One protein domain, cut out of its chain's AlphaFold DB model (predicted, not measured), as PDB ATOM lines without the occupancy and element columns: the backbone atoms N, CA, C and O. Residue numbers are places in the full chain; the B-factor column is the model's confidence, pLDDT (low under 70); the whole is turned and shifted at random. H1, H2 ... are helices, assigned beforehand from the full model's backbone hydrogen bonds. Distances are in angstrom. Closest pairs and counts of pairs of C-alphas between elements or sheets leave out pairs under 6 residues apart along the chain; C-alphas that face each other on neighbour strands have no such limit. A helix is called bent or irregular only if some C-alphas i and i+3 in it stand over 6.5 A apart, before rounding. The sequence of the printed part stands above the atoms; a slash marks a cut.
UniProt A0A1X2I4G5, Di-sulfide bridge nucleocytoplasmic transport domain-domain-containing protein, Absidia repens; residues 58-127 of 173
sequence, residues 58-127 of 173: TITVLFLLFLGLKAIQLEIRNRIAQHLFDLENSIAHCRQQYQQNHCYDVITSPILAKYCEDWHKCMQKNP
ATOM      1  N   THR A  58     126.061 190.116 106.815       79.00
ATOM      2  CA  THR A  58     126.848 188.948 106.413       79.00
ATOM      3  C   THR A  58     126.871 187.880 107.505       79.00
ATOM      4  O   THR A  58     126.623 186.713 107.212       79.00
ATOM      5  N   ILE A  59     127.095 188.254 108.768       78.88
ATOM      6  CA  ILE A  59     127.081 187.315 109.901       78.88
ATOM      7  C   ILE A  59     125.701 186.671 110.060       78.88
ATOM      8  O   ILE A  59     125.613 185.464 110.270       78.88
ATOM      9  N   THR A  60     124.625 187.443 109.915       75.12
ATOM     10  CA  THR A  60     123.248 186.938 110.021       75.12
ATOM     11  C   THR A  60     122.947 185.930 108.917       75.12
ATOM     12  O   THR A  60     122.428 184.852 109.195       75.12
ATOM     13  N   VAL A  61     123.328 186.230 107.673       76.75
ATOM     14  CA  VAL A  61     123.178 185.300 106.544       76.75
ATOM     15  C   VAL A  61     123.989 184.023 106.776       76.75
ATOM     16  O   VAL A  61     123.456 182.928 106.617       76.75
ATOM     17  N   LEU A  62     125.245 184.137 107.215       74.62
ATOM     18  CA  LEU A  62     126.092 182.981 107.532       74.62
ATOM     19  C   LEU A  62     125.528 182.140 108.685       74.62
ATOM     20  O   LEU A  62     125.578 180.914 108.629       74.62
ATOM     21  N   PHE A  63     124.961 182.775 109.709       74.62
ATOM     22  CA  PHE A  63     124.330 182.096 110.838       74.62
ATOM     23  C   PHE A  63     123.059 181.350 110.417       74.62
ATOM     24  O   PHE A  63     122.885 180.190 110.784       74.62
ATOM     25  N   LEU A  64     122.206 181.968 109.594       72.44
ATOM     26  CA  LEU A  64     121.019 181.318 109.031       72.44
ATOM     27  C   LEU A  64     121.392 180.141 108.122       72.44
ATOM     28  O   LEU A  64     120.786 179.077 108.227       72.44
ATOM     29  N   LEU A  65     122.427 180.293 107.289       73.44
ATOM     30  CA  LEU A  65     122.979 179.195 106.494       73.44
ATOM     31  C   LEU A  65     123.490 178.067 107.392       73.44
ATOM     32  O   LEU A  65     123.162 176.910 107.155       73.44
ATOM     33  N   PHE A  66     124.237 178.379 108.450       69.44
ATOM     34  CA  PHE A  66     124.735 177.382 109.398       69.44
ATOM     35  C   PHE A  66     123.603 176.638 110.118       69.44
ATOM     36  O   PHE A  66     123.646 175.411 110.224       69.44
ATOM     37  N   LEU A  67     122.574 177.354 110.582       65.62
ATOM     38  CA  LEU A  67     121.386 176.753 111.188       65.62
ATOM     39  C   LEU A  67     120.631 175.870 110.192       65.62
ATOM     40  O   LEU A  67     120.240 174.763 110.556       65.62
ATOM     41  N   GLY A  68     120.494 176.310 108.940       63.97
ATOM     42  CA  GLY A  68     119.948 175.500 107.854       63.97
ATOM     43  C   GLY A  68     120.755 174.217 107.661       63.97
ATOM     44  O   GLY A  68     120.213 173.125 107.786       63.97
ATOM     45  N   LEU A  69     122.074 174.320 107.481       66.88
ATOM     46  CA  LEU A  69     122.969 173.164 107.343       66.88
ATOM     47  C   LEU A  69     122.849 172.187 108.524       66.88
ATOM     48  O   LEU A  69     122.899 170.975 108.327       66.88
ATOM     49  N   LYS A  70     122.661 172.687 109.751       57.16
ATOM     50  CA  LYS A  70     122.442 171.858 110.945       57.16
ATOM     51  C   LYS A  70     121.066 171.198 110.975       57.16
ATOM     52  O   LYS A  70     120.989 170.018 111.314       57.16
ATOM     53  N   ALA A  71     120.013 171.916 110.599       60.09
ATOM     54  CA  ALA A  71     118.668 171.361 110.458       60.09
ATOM     55  C   ALA A  71     118.645 170.243 109.402       60.09
ATOM     56  O   ALA A  71     118.101 169.167 109.633       60.09
ATOM     57  N   ILE A  72     119.362 170.449 108.301       58.91
ATOM     58  CA  ILE A  72     119.520 169.482 107.216       58.91
ATOM     59  C   ILE A  72     120.333 168.262 107.659       58.91
ATOM     60  O   ILE A  72     119.937 167.136 107.383       58.91
ATOM     61  N   GLN A  73     121.419 168.437 108.418       52.22
ATOM     62  CA  GLN A  73     122.160 167.306 109.000       52.22
ATOM     63  C   GLN A  73     121.284 166.443 109.922       52.22
ATOM     64  O   GLN A  73     121.457 165.221 109.964       52.22
ATOM     65  N   LEU A  74     120.348 167.060 110.647       55.91
ATOM     66  CA  LEU A  74     119.421 166.359 111.534       55.91
ATOM     67  C   LEU A  74     118.347 165.588 110.749       55.91
ATOM     68  O   LEU A  74     118.003 164.470 111.132       55.91
ATOM     69  N   GLU A  75     117.879 166.126 109.623       48.91
ATOM     70  CA  GLU A  75     116.898 165.459 108.760       48.91
ATOM     71  C   GLU A  75     117.523 164.356 107.880       48.91
ATOM     72  O   GLU A  75     116.957 163.269 107.742       48.91
ATOM     73  N   ILE A  76     118.751 164.556 107.389       52.94
ATOM     74  CA  ILE A  76     119.511 163.570 106.603       52.94
ATOM     75  C   ILE A  76     119.835 162.324 107.429       52.94
ATOM     76  O   ILE A  76     119.701 161.205 106.935       52.94
ATOM     77  N   ARG A  77     120.243 162.475 108.695       48.06
ATOM     78  CA  ARG A  77     120.578 161.321 109.544       48.06
ATOM     79  C   ARG A  77     119.371 160.399 109.761       48.06
ATOM     80  O   ARG A  77     119.553 159.186 109.835       48.06
ATOM     81  N   ASN A  78     118.161 160.956 109.802       49.09
ATOM     82  CA  ASN A  78     116.934 160.168 109.898       49.09
ATOM     83  C   ASN A  78     116.533 159.532 108.557       49.09
ATOM     84  O   ASN A  78     116.107 158.378 108.551       49.09
ATOM     85  N   ARG A  79     116.711 160.222 107.423       47.28
ATOM     86  CA  ARG A  79     116.344 159.681 106.101       47.28
ATOM     87  C   ARG A  79     117.352 158.679 105.539       47.28
ATOM     88  O   ARG A  79     116.935 157.706 104.926       47.28
ATOM     89  N   ILE A  80     118.652 158.830 105.802       53.81
ATOM     90  CA  ILE A  80     119.666 157.833 105.407       53.81
ATOM     91  C   ILE A  80     119.396 156.489 106.090       53.81
ATOM     92  O   ILE A  80     119.511 155.455 105.444       53.81
ATOM     93  N   ALA A  81     118.984 156.484 107.361       53.38
ATOM     94  CA  ALA A  81     118.624 155.245 108.049       53.38
ATOM     95  C   ALA A  81     117.421 154.546 107.389       53.38
ATOM     96  O   ALA A  81     117.435 153.329 107.244       53.38
ATOM     97  N   GLN A  82     116.419 155.308 106.935       53.56
ATOM     98  CA  GLN A  82     115.251 154.757 106.241       53.56
ATOM     99  C   GLN A  82     115.576 154.290 104.816       53.56
ATOM    100  O   GLN A  82     115.202 153.187 104.443       53.56
ATOM    101  N   HIS A  83     116.347 155.058 104.043       48.94
ATOM    102  CA  HIS A  83     116.731 154.670 102.682       48.94
ATOM    103  C   HIS A  83     117.725 153.502 102.647       48.94
ATOM    104  O   HIS A  83     117.667 152.683 101.732       48.94
ATOM    105  N   LEU A  84     118.609 153.383 103.643       57.56
ATOM    106  CA  LEU A  84     119.453 152.197 103.805       57.56
ATOM    107  C   LEU A  84     118.627 150.980 104.236       57.56
ATOM    108  O   LEU A  84     118.873 149.894 103.721       57.56
ATOM    109  N   PHE A  85     117.625 151.165 105.102       59.88
ATOM    110  CA  PHE A  85     116.702 150.100 105.494       59.88
ATOM    111  C   PHE A  85     115.862 149.605 104.312       59.88
ATOM    112  O   PHE A  85     115.793 148.403 104.080       59.88
ATOM    113  N   ASP A  86     115.287 150.504 103.512       63.66
ATOM    114  CA  ASP A  86     114.500 150.134 102.331       63.66
ATOM    115  C   ASP A  86     115.366 149.458 101.257       63.66
ATOM    116  O   ASP A  86     114.938 148.490 100.622       63.66
ATOM    117  N   LEU A  87     116.609 149.918 101.076       63.00
ATOM    118  CA  LEU A  87     117.554 149.309 100.141       63.00
ATOM    119  C   LEU A  87     117.979 147.911 100.606       63.00
ATOM    120  O   LEU A  87     117.947 146.969  99.812       63.00
ATOM    121  N   GLU A  88     118.317 147.749 101.885       66.69
ATOM    122  CA  GLU A  88     118.633 146.449 102.479       66.69
ATOM    123  C   GLU A  88     117.430 145.502 102.420       66.69
ATOM    124  O   GLU A  88     117.581 144.342 102.037       66.69
ATOM    125  N   ASN A  89     116.223 146.008 102.678       75.19
ATOM    126  CA  ASN A  89     114.981 145.250 102.581       75.19
ATOM    127  C   ASN A  89     114.695 144.805 101.137       75.19
ATOM    128  O   ASN A  89     114.297 143.666 100.911       75.19
ATOM    129  N   SER A  90     114.968 145.648 100.136       76.75
ATOM    130  CA  SER A  90     114.831 145.271  98.721       76.75
ATOM    131  C   SER A  90     115.811 144.160  98.310       76.75
ATOM    132  O   SER A  90     115.434 143.221  97.605       76.75
ATOM    133  N   ILE A  91     117.052 144.208  98.813       81.06
ATOM    134  CA  ILE A  91     118.079 143.181  98.586       81.06
ATOM    135  C   ILE A  91     117.699 141.884  99.311       81.06
ATOM    136  O   ILE A  91     117.826 140.798  98.737       81.06
ATOM    137  N   ALA A  92     117.197 141.982 100.544       83.69
ATOM    138  CA  ALA A  92     116.691 140.850 101.313       83.69
ATOM    139  C   ALA A  92     115.494 140.191 100.615       83.69
ATOM    140  O   ALA A  92     115.467 138.969 100.485       83.69
ATOM    141  N   HIS A  93     114.569 140.986 100.074       88.56
ATOM    142  CA  HIS A  93     113.433 140.501  99.299       88.56
ATOM    143  C   HIS A  93     113.887 139.750  98.036       88.56
ATOM    144  O   HIS A  93     113.447 138.628  97.791       88.56
ATOM    145  N   CYS A  94     114.821 140.309  97.260       89.25
ATOM    146  CA  CYS A  94     115.392 139.620  96.097       89.25
ATOM    147  C   CYS A  94     116.108 138.314  96.481       89.25
ATOM    148  O   CYS A  94     115.944 137.297  95.808       89.25
ATOM    149  N   ARG A  95     116.864 138.308  97.586       87.94
ATOM    150  CA  ARG A  95     117.542 137.108  98.097       87.94
ATOM    151  C   ARG A  95     116.545 136.031  98.525       87.94
ATOM    152  O   ARG A  95     116.749 134.859  98.219       87.94
ATOM    153  N   GLN A  96     115.465 136.423  99.194       90.06
ATOM    154  CA  GLN A  96     114.402 135.513  99.603       90.06
ATOM    155  C   GLN A  96     113.735 134.867  98.385       90.06
ATOM    156  O   GLN A  96     113.606 133.645  98.348       90.06
ATOM    157  N   GLN A  97     113.382 135.657  97.366       89.19
ATOM    158  CA  GLN A  97     112.800 135.142  96.122       89.19
ATOM    159  C   GLN A  97     113.753 134.173  95.408       89.19
ATOM    160  O   GLN A  97     113.330 133.098  94.990       89.19
ATOM    161  N   TYR A  98     115.048 134.492  95.349       89.25
ATOM    162  CA  TYR A  98     116.069 133.616  94.768       89.25
ATOM    163  C   TYR A  98     116.165 132.254  95.488       89.25
ATOM    164  O   TYR A  98     116.300 131.212  94.846       89.25
ATOM    165  N   GLN A  99     116.065 132.244  96.823       88.56
ATOM    166  CA  GLN A  99     116.116 131.017  97.630       88.56
ATOM    167  C   GLN A  99     114.825 130.194  97.553       88.56
ATOM    168  O   GLN A  99     114.892 128.975  97.386       88.56
ATOM    169  N   GLN A 100     113.665 130.854  97.649       90.81
ATOM    170  CA  GLN A 100     112.344 130.217  97.589       90.81
ATOM    171  C   GLN A 100     112.087 129.533  96.245       90.81
ATOM    172  O   GLN A 100     111.397 128.523  96.198       90.81
ATOM    173  N   ASN A 101     112.671 130.063  95.170       88.94
ATOM    174  CA  ASN A 101     112.535 129.532  93.816       88.94
ATOM    175  C   ASN A 101     113.676 128.585  93.406       88.94
ATOM    176  O   ASN A 101     113.762 128.211  92.240       88.94
ATOM    177  N   HIS A 102     114.554 128.216  94.345       88.19
ATOM    178  CA  HIS A 102     115.665 127.278  94.134       88.19
ATOM    179  C   HIS A 102     116.525 127.607  92.904       88.19
ATOM    180  O   HIS A 102     116.979 126.733  92.172       88.19
ATOM    181  N   CYS A 103     116.812 128.894  92.702       86.56
ATOM    182  CA  CYS A 103     117.595 129.373  91.561       86.56
ATOM    183  C   CYS A 103     119.060 128.877  91.542       86.56
ATOM    184  O   CYS A 103     119.784 129.157  90.592       86.56
ATOM    185  N   TYR A 104     119.514 128.176  92.588       82.12
ATOM    186  CA  TYR A 104     120.836 127.546  92.675       82.12
ATOM    187  C   TYR A 104     120.878 126.124  92.091       82.12
ATOM    188  O   TYR A 104     121.969 125.575  91.936       82.12
ATOM    189  N   ASP A 105     119.726 125.526  91.774       82.69
ATOM    190  CA  ASP A 105     119.662 124.184  91.203       82.69
ATOM    191  C   ASP A 105     120.004 124.174  89.708       82.69
ATOM    192  O   ASP A 105     119.586 125.032  88.925       82.69
ATOM    193  N   VAL A 106     120.724 123.124  89.303       64.12
ATOM    194  CA  VAL A 106     121.192 122.890  87.922       64.12
ATOM    195  C   VAL A 106     120.024 122.714  86.935       64.12
ATOM    196  O   VAL A 106     120.190 122.926  85.736       64.12
ATOM    197  N   ILE A 107     118.833 122.356  87.428       69.88
ATOM    198  CA  ILE A 107     117.621 122.119  86.628       69.88
ATOM    199  C   ILE A 107     116.604 123.233  86.915       69.88
ATOM    200  O   ILE A 107     115.521 123.006  87.452       69.88
ATOM    201  N   THR A 108     116.959 124.471  86.592       71.81
ATOM    202  CA  THR A 108     116.040 125.610  86.707       71.81
ATOM    203  C   THR A 108     115.123 125.669  85.484       71.81
ATOM    204  O   THR A 108     115.569 125.564  84.341       71.81
ATOM    205  N   SER A 109     113.814 125.828  85.707       79.25
ATOM    206  CA  SER A 109     112.831 125.939  84.619       79.25
ATOM    207  C   SER A 109     113.181 127.098  83.670       79.25
ATOM    208  O   SER A 109     113.505 128.188  84.151       79.25
ATOM    209  N   PRO A 110     113.052 126.934  82.336       79.50
ATOM    210  CA  PRO A 110     113.384 127.982  81.363       79.50
ATOM    211  C   PRO A 110     112.546 129.258  81.539       79.50
ATOM    212  O   PRO A 110     112.992 130.344  81.182       79.50
ATOM    213  N   ILE A 111     111.352 129.149  82.129       81.62
ATOM    214  CA  ILE A 111     110.497 130.299  82.456       81.62
ATOM    215  C   ILE A 111     111.077 131.080  83.643       81.62
ATOM    216  O   ILE A 111     111.034 132.309  83.665       81.62
ATOM    217  N   LEU A 112     111.640 130.370  84.621       84.62
ATOM    218  CA  LEU A 112     112.165 130.948  85.856       84.62
ATOM    219  C   LEU A 112     113.595 131.475  85.693       84.62
ATOM    220  O   LEU A 112     113.995 132.359  86.440       84.62
ATOM    221  N   ALA A 113     114.334 130.996  84.687       84.75
ATOM    222  CA  ALA A 113     115.711 131.403  84.403       84.75
ATOM    223  C   ALA A 113     115.877 132.930  84.314       84.75
ATOM    224  O   ALA A 113     116.800 133.488  84.904       84.75
ATOM    225  N   LYS A 114     114.935 133.618  83.654       86.69
ATOM    226  CA  LYS A 114     114.955 135.082  83.527       86.69
ATOM    227  C   LYS A 114     114.746 135.788  84.871       86.69
ATOM    228  O   LYS A 114     115.485 136.707  85.204       86.69
ATOM    229  N   TYR A 115     113.791 135.317  85.670       88.69
ATOM    230  CA  TYR A 115     113.538 135.859  87.008       88.69
ATOM    231  C   TYR A 115     114.704 135.587  87.968       88.69
ATOM    232  O   TYR A 115     115.092 136.473  88.727       88.69
ATOM    233  N   CYS A 116     115.311 134.400  87.899       89.62
ATOM    234  CA  CYS A 116     116.499 134.054  88.673       89.62
ATOM    235  C   CYS A 116     117.694 134.948  88.319       89.62
ATOM    236  O   CYS A 116     118.398 135.392  89.224       89.62
ATOM    237  N   GLU A 117     117.907 135.260  87.038       88.81
ATOM    238  CA  GLU A 117     118.949 136.198  86.605       88.81
ATOM    239  C   GLU A 117     118.689 137.618  87.135       88.81
ATOM    240  O   GLU A 117     119.602 138.271  87.647       88.81
ATOM    241  N   ASP A 118     117.439 138.079  87.082       88.44
ATOM    242  CA  ASP A 118     117.041 139.396  87.583       88.44
ATOM    243  C   ASP A 118     117.194 139.504  89.112       88.44
ATOM    244  O   ASP A 118     117.762 140.478  89.616       88.44
ATOM    245  N   TRP A 119     116.771 138.487  89.871       91.31
ATOM    246  CA  TRP A 119     116.989 138.425  91.322       91.31
ATOM    247  C   TRP A 119     118.465 138.286  91.677       91.31
ATOM    248  O   TRP A 119     118.908 138.900  92.651       91.31
ATOM    249  N   HIS A 120     119.245 137.553  90.875       86.88
ATOM    250  CA  HIS A 120     120.683 137.435  91.071       86.88
ATOM    251  C   HIS A 120     121.367 138.793  90.916       86.88
ATOM    252  O   HIS A 120     122.097 139.204  91.818       86.88
ATOM    253  N   LYS A 121     121.078 139.527  89.836       86.62
ATOM    254  CA  LYS A 121     121.582 140.891  89.614       86.62
ATOM    255  C   LYS A 121     121.117 141.853  90.707       86.62
ATOM    256  O   LYS A 121     121.897 142.688  91.156       86.62
ATOM    257  N   CYS A 122     119.870 141.723  91.166       85.88
ATOM    258  CA  CYS A 122     119.325 142.524  92.259       85.88
ATOM    259  C   CYS A 122     120.098 142.312  93.570       85.88
ATOM    260  O   CYS A 122     120.535 143.286  94.179       85.88
ATOM    261  N   MET A 123     120.323 141.060  93.986       81.56
ATOM    262  CA  MET A 123     121.032 140.761  95.237       81.56
ATOM    263  C   MET A 123     122.541 141.041  95.173       81.56
ATOM    264  O   MET A 123     123.183 141.154  96.214       81.56
ATOM    265  N   GLN A 124     123.108 141.137  93.965       80.75
ATOM    266  CA  GLN A 124     124.520 141.458  93.735       80.75
ATOM    267  C   GLN A 124     124.794 142.970  93.717       80.75
ATOM    268  O   GLN A 124     125.957 143.377  93.684       80.75
ATOM    269  N   LYS A 125     123.751 143.818  93.761       72.94
ATOM    270  CA  LYS A 125     123.926 145.261  93.951       72.94
ATOM    271  C   LYS A 125     124.598 145.509  95.292       72.94
ATOM    272  O   LYS A 125     124.060 145.184  96.345       72.94
ATOM    273  N   ASN A 126     125.771 146.126  95.242       59.69
ATOM    274  CA  ASN A 126     126.471 146.556  96.436       59.69
ATOM    275  C   ASN A 126     125.912 147.917  96.888       59.69
ATOM    276  O   ASN A 126     126.152 148.914  96.199       59.69
ATOM    277  N   PRO A 127     125.234 148.012  98.047       58.78
ATOM    278  CA  PRO A 127     124.752 149.294  98.570       58.78
ATOM    279  C   PRO A 127     125.907 150.245  98.933       58.78
ATOM    280  O   PRO A 127     125.716 151.451  99.046       58.78
TER     281      PRO A 127
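Overview. This is residues 58 to 127 of the 173 residues of the protein "Di-sulfide bridge nucleocytoplasmic transport domain-domain-containing protein" of Absidia repens (UniProt A0A1X2I4G5). A long helix, H1, makes the length of the model, and a short helix, H2, folds back beside its last part as a lopsided helical hairpin. Residues 58 to 83 of H1 stick out free as an arm. The printed part has 70 residues, with two named helices, H1 then H2, and no named strand: all helix. It is extended, with a radius of gyration of the C-alphas of 21.3 A and spans of 70 by 16 by 15 A.

Along the chain. Find C-alpha 58 at (126.848, 188.948, 106.413); from there H1, residues 58 to 100, runs 61.1 A, with a kink of 29 degrees near residue 77. H2, residues 110 to 123, runs 20.4 A and ends at C-alpha 123 at (121.032, 140.761, 95.237). It is only just irregular: C-alphas 111 and 114 are 6.6 A apart.

Arrangement. H1, with residues 91 to 98 alone, touches H2; the closest C-alphas, of Ile 91 and Met 123, are 5.1 A apart. This helical hairpin runs opposite ways at a shallow tilt of 32 degrees. O i to N i+4 pairs are within hydrogen-bond range in 37 of 39 for H1 and 8 of 10 for H2.

Size, cuts and confidence. The C-alphas farthest apart, of Thr 58 and Ile 107, are 70.3 A apart. The printed part has no cut, and the link from H1 to H2 is short. Look for pLDDT under 70 at residues 66 to 88, 106 to 107 and 126 to 127.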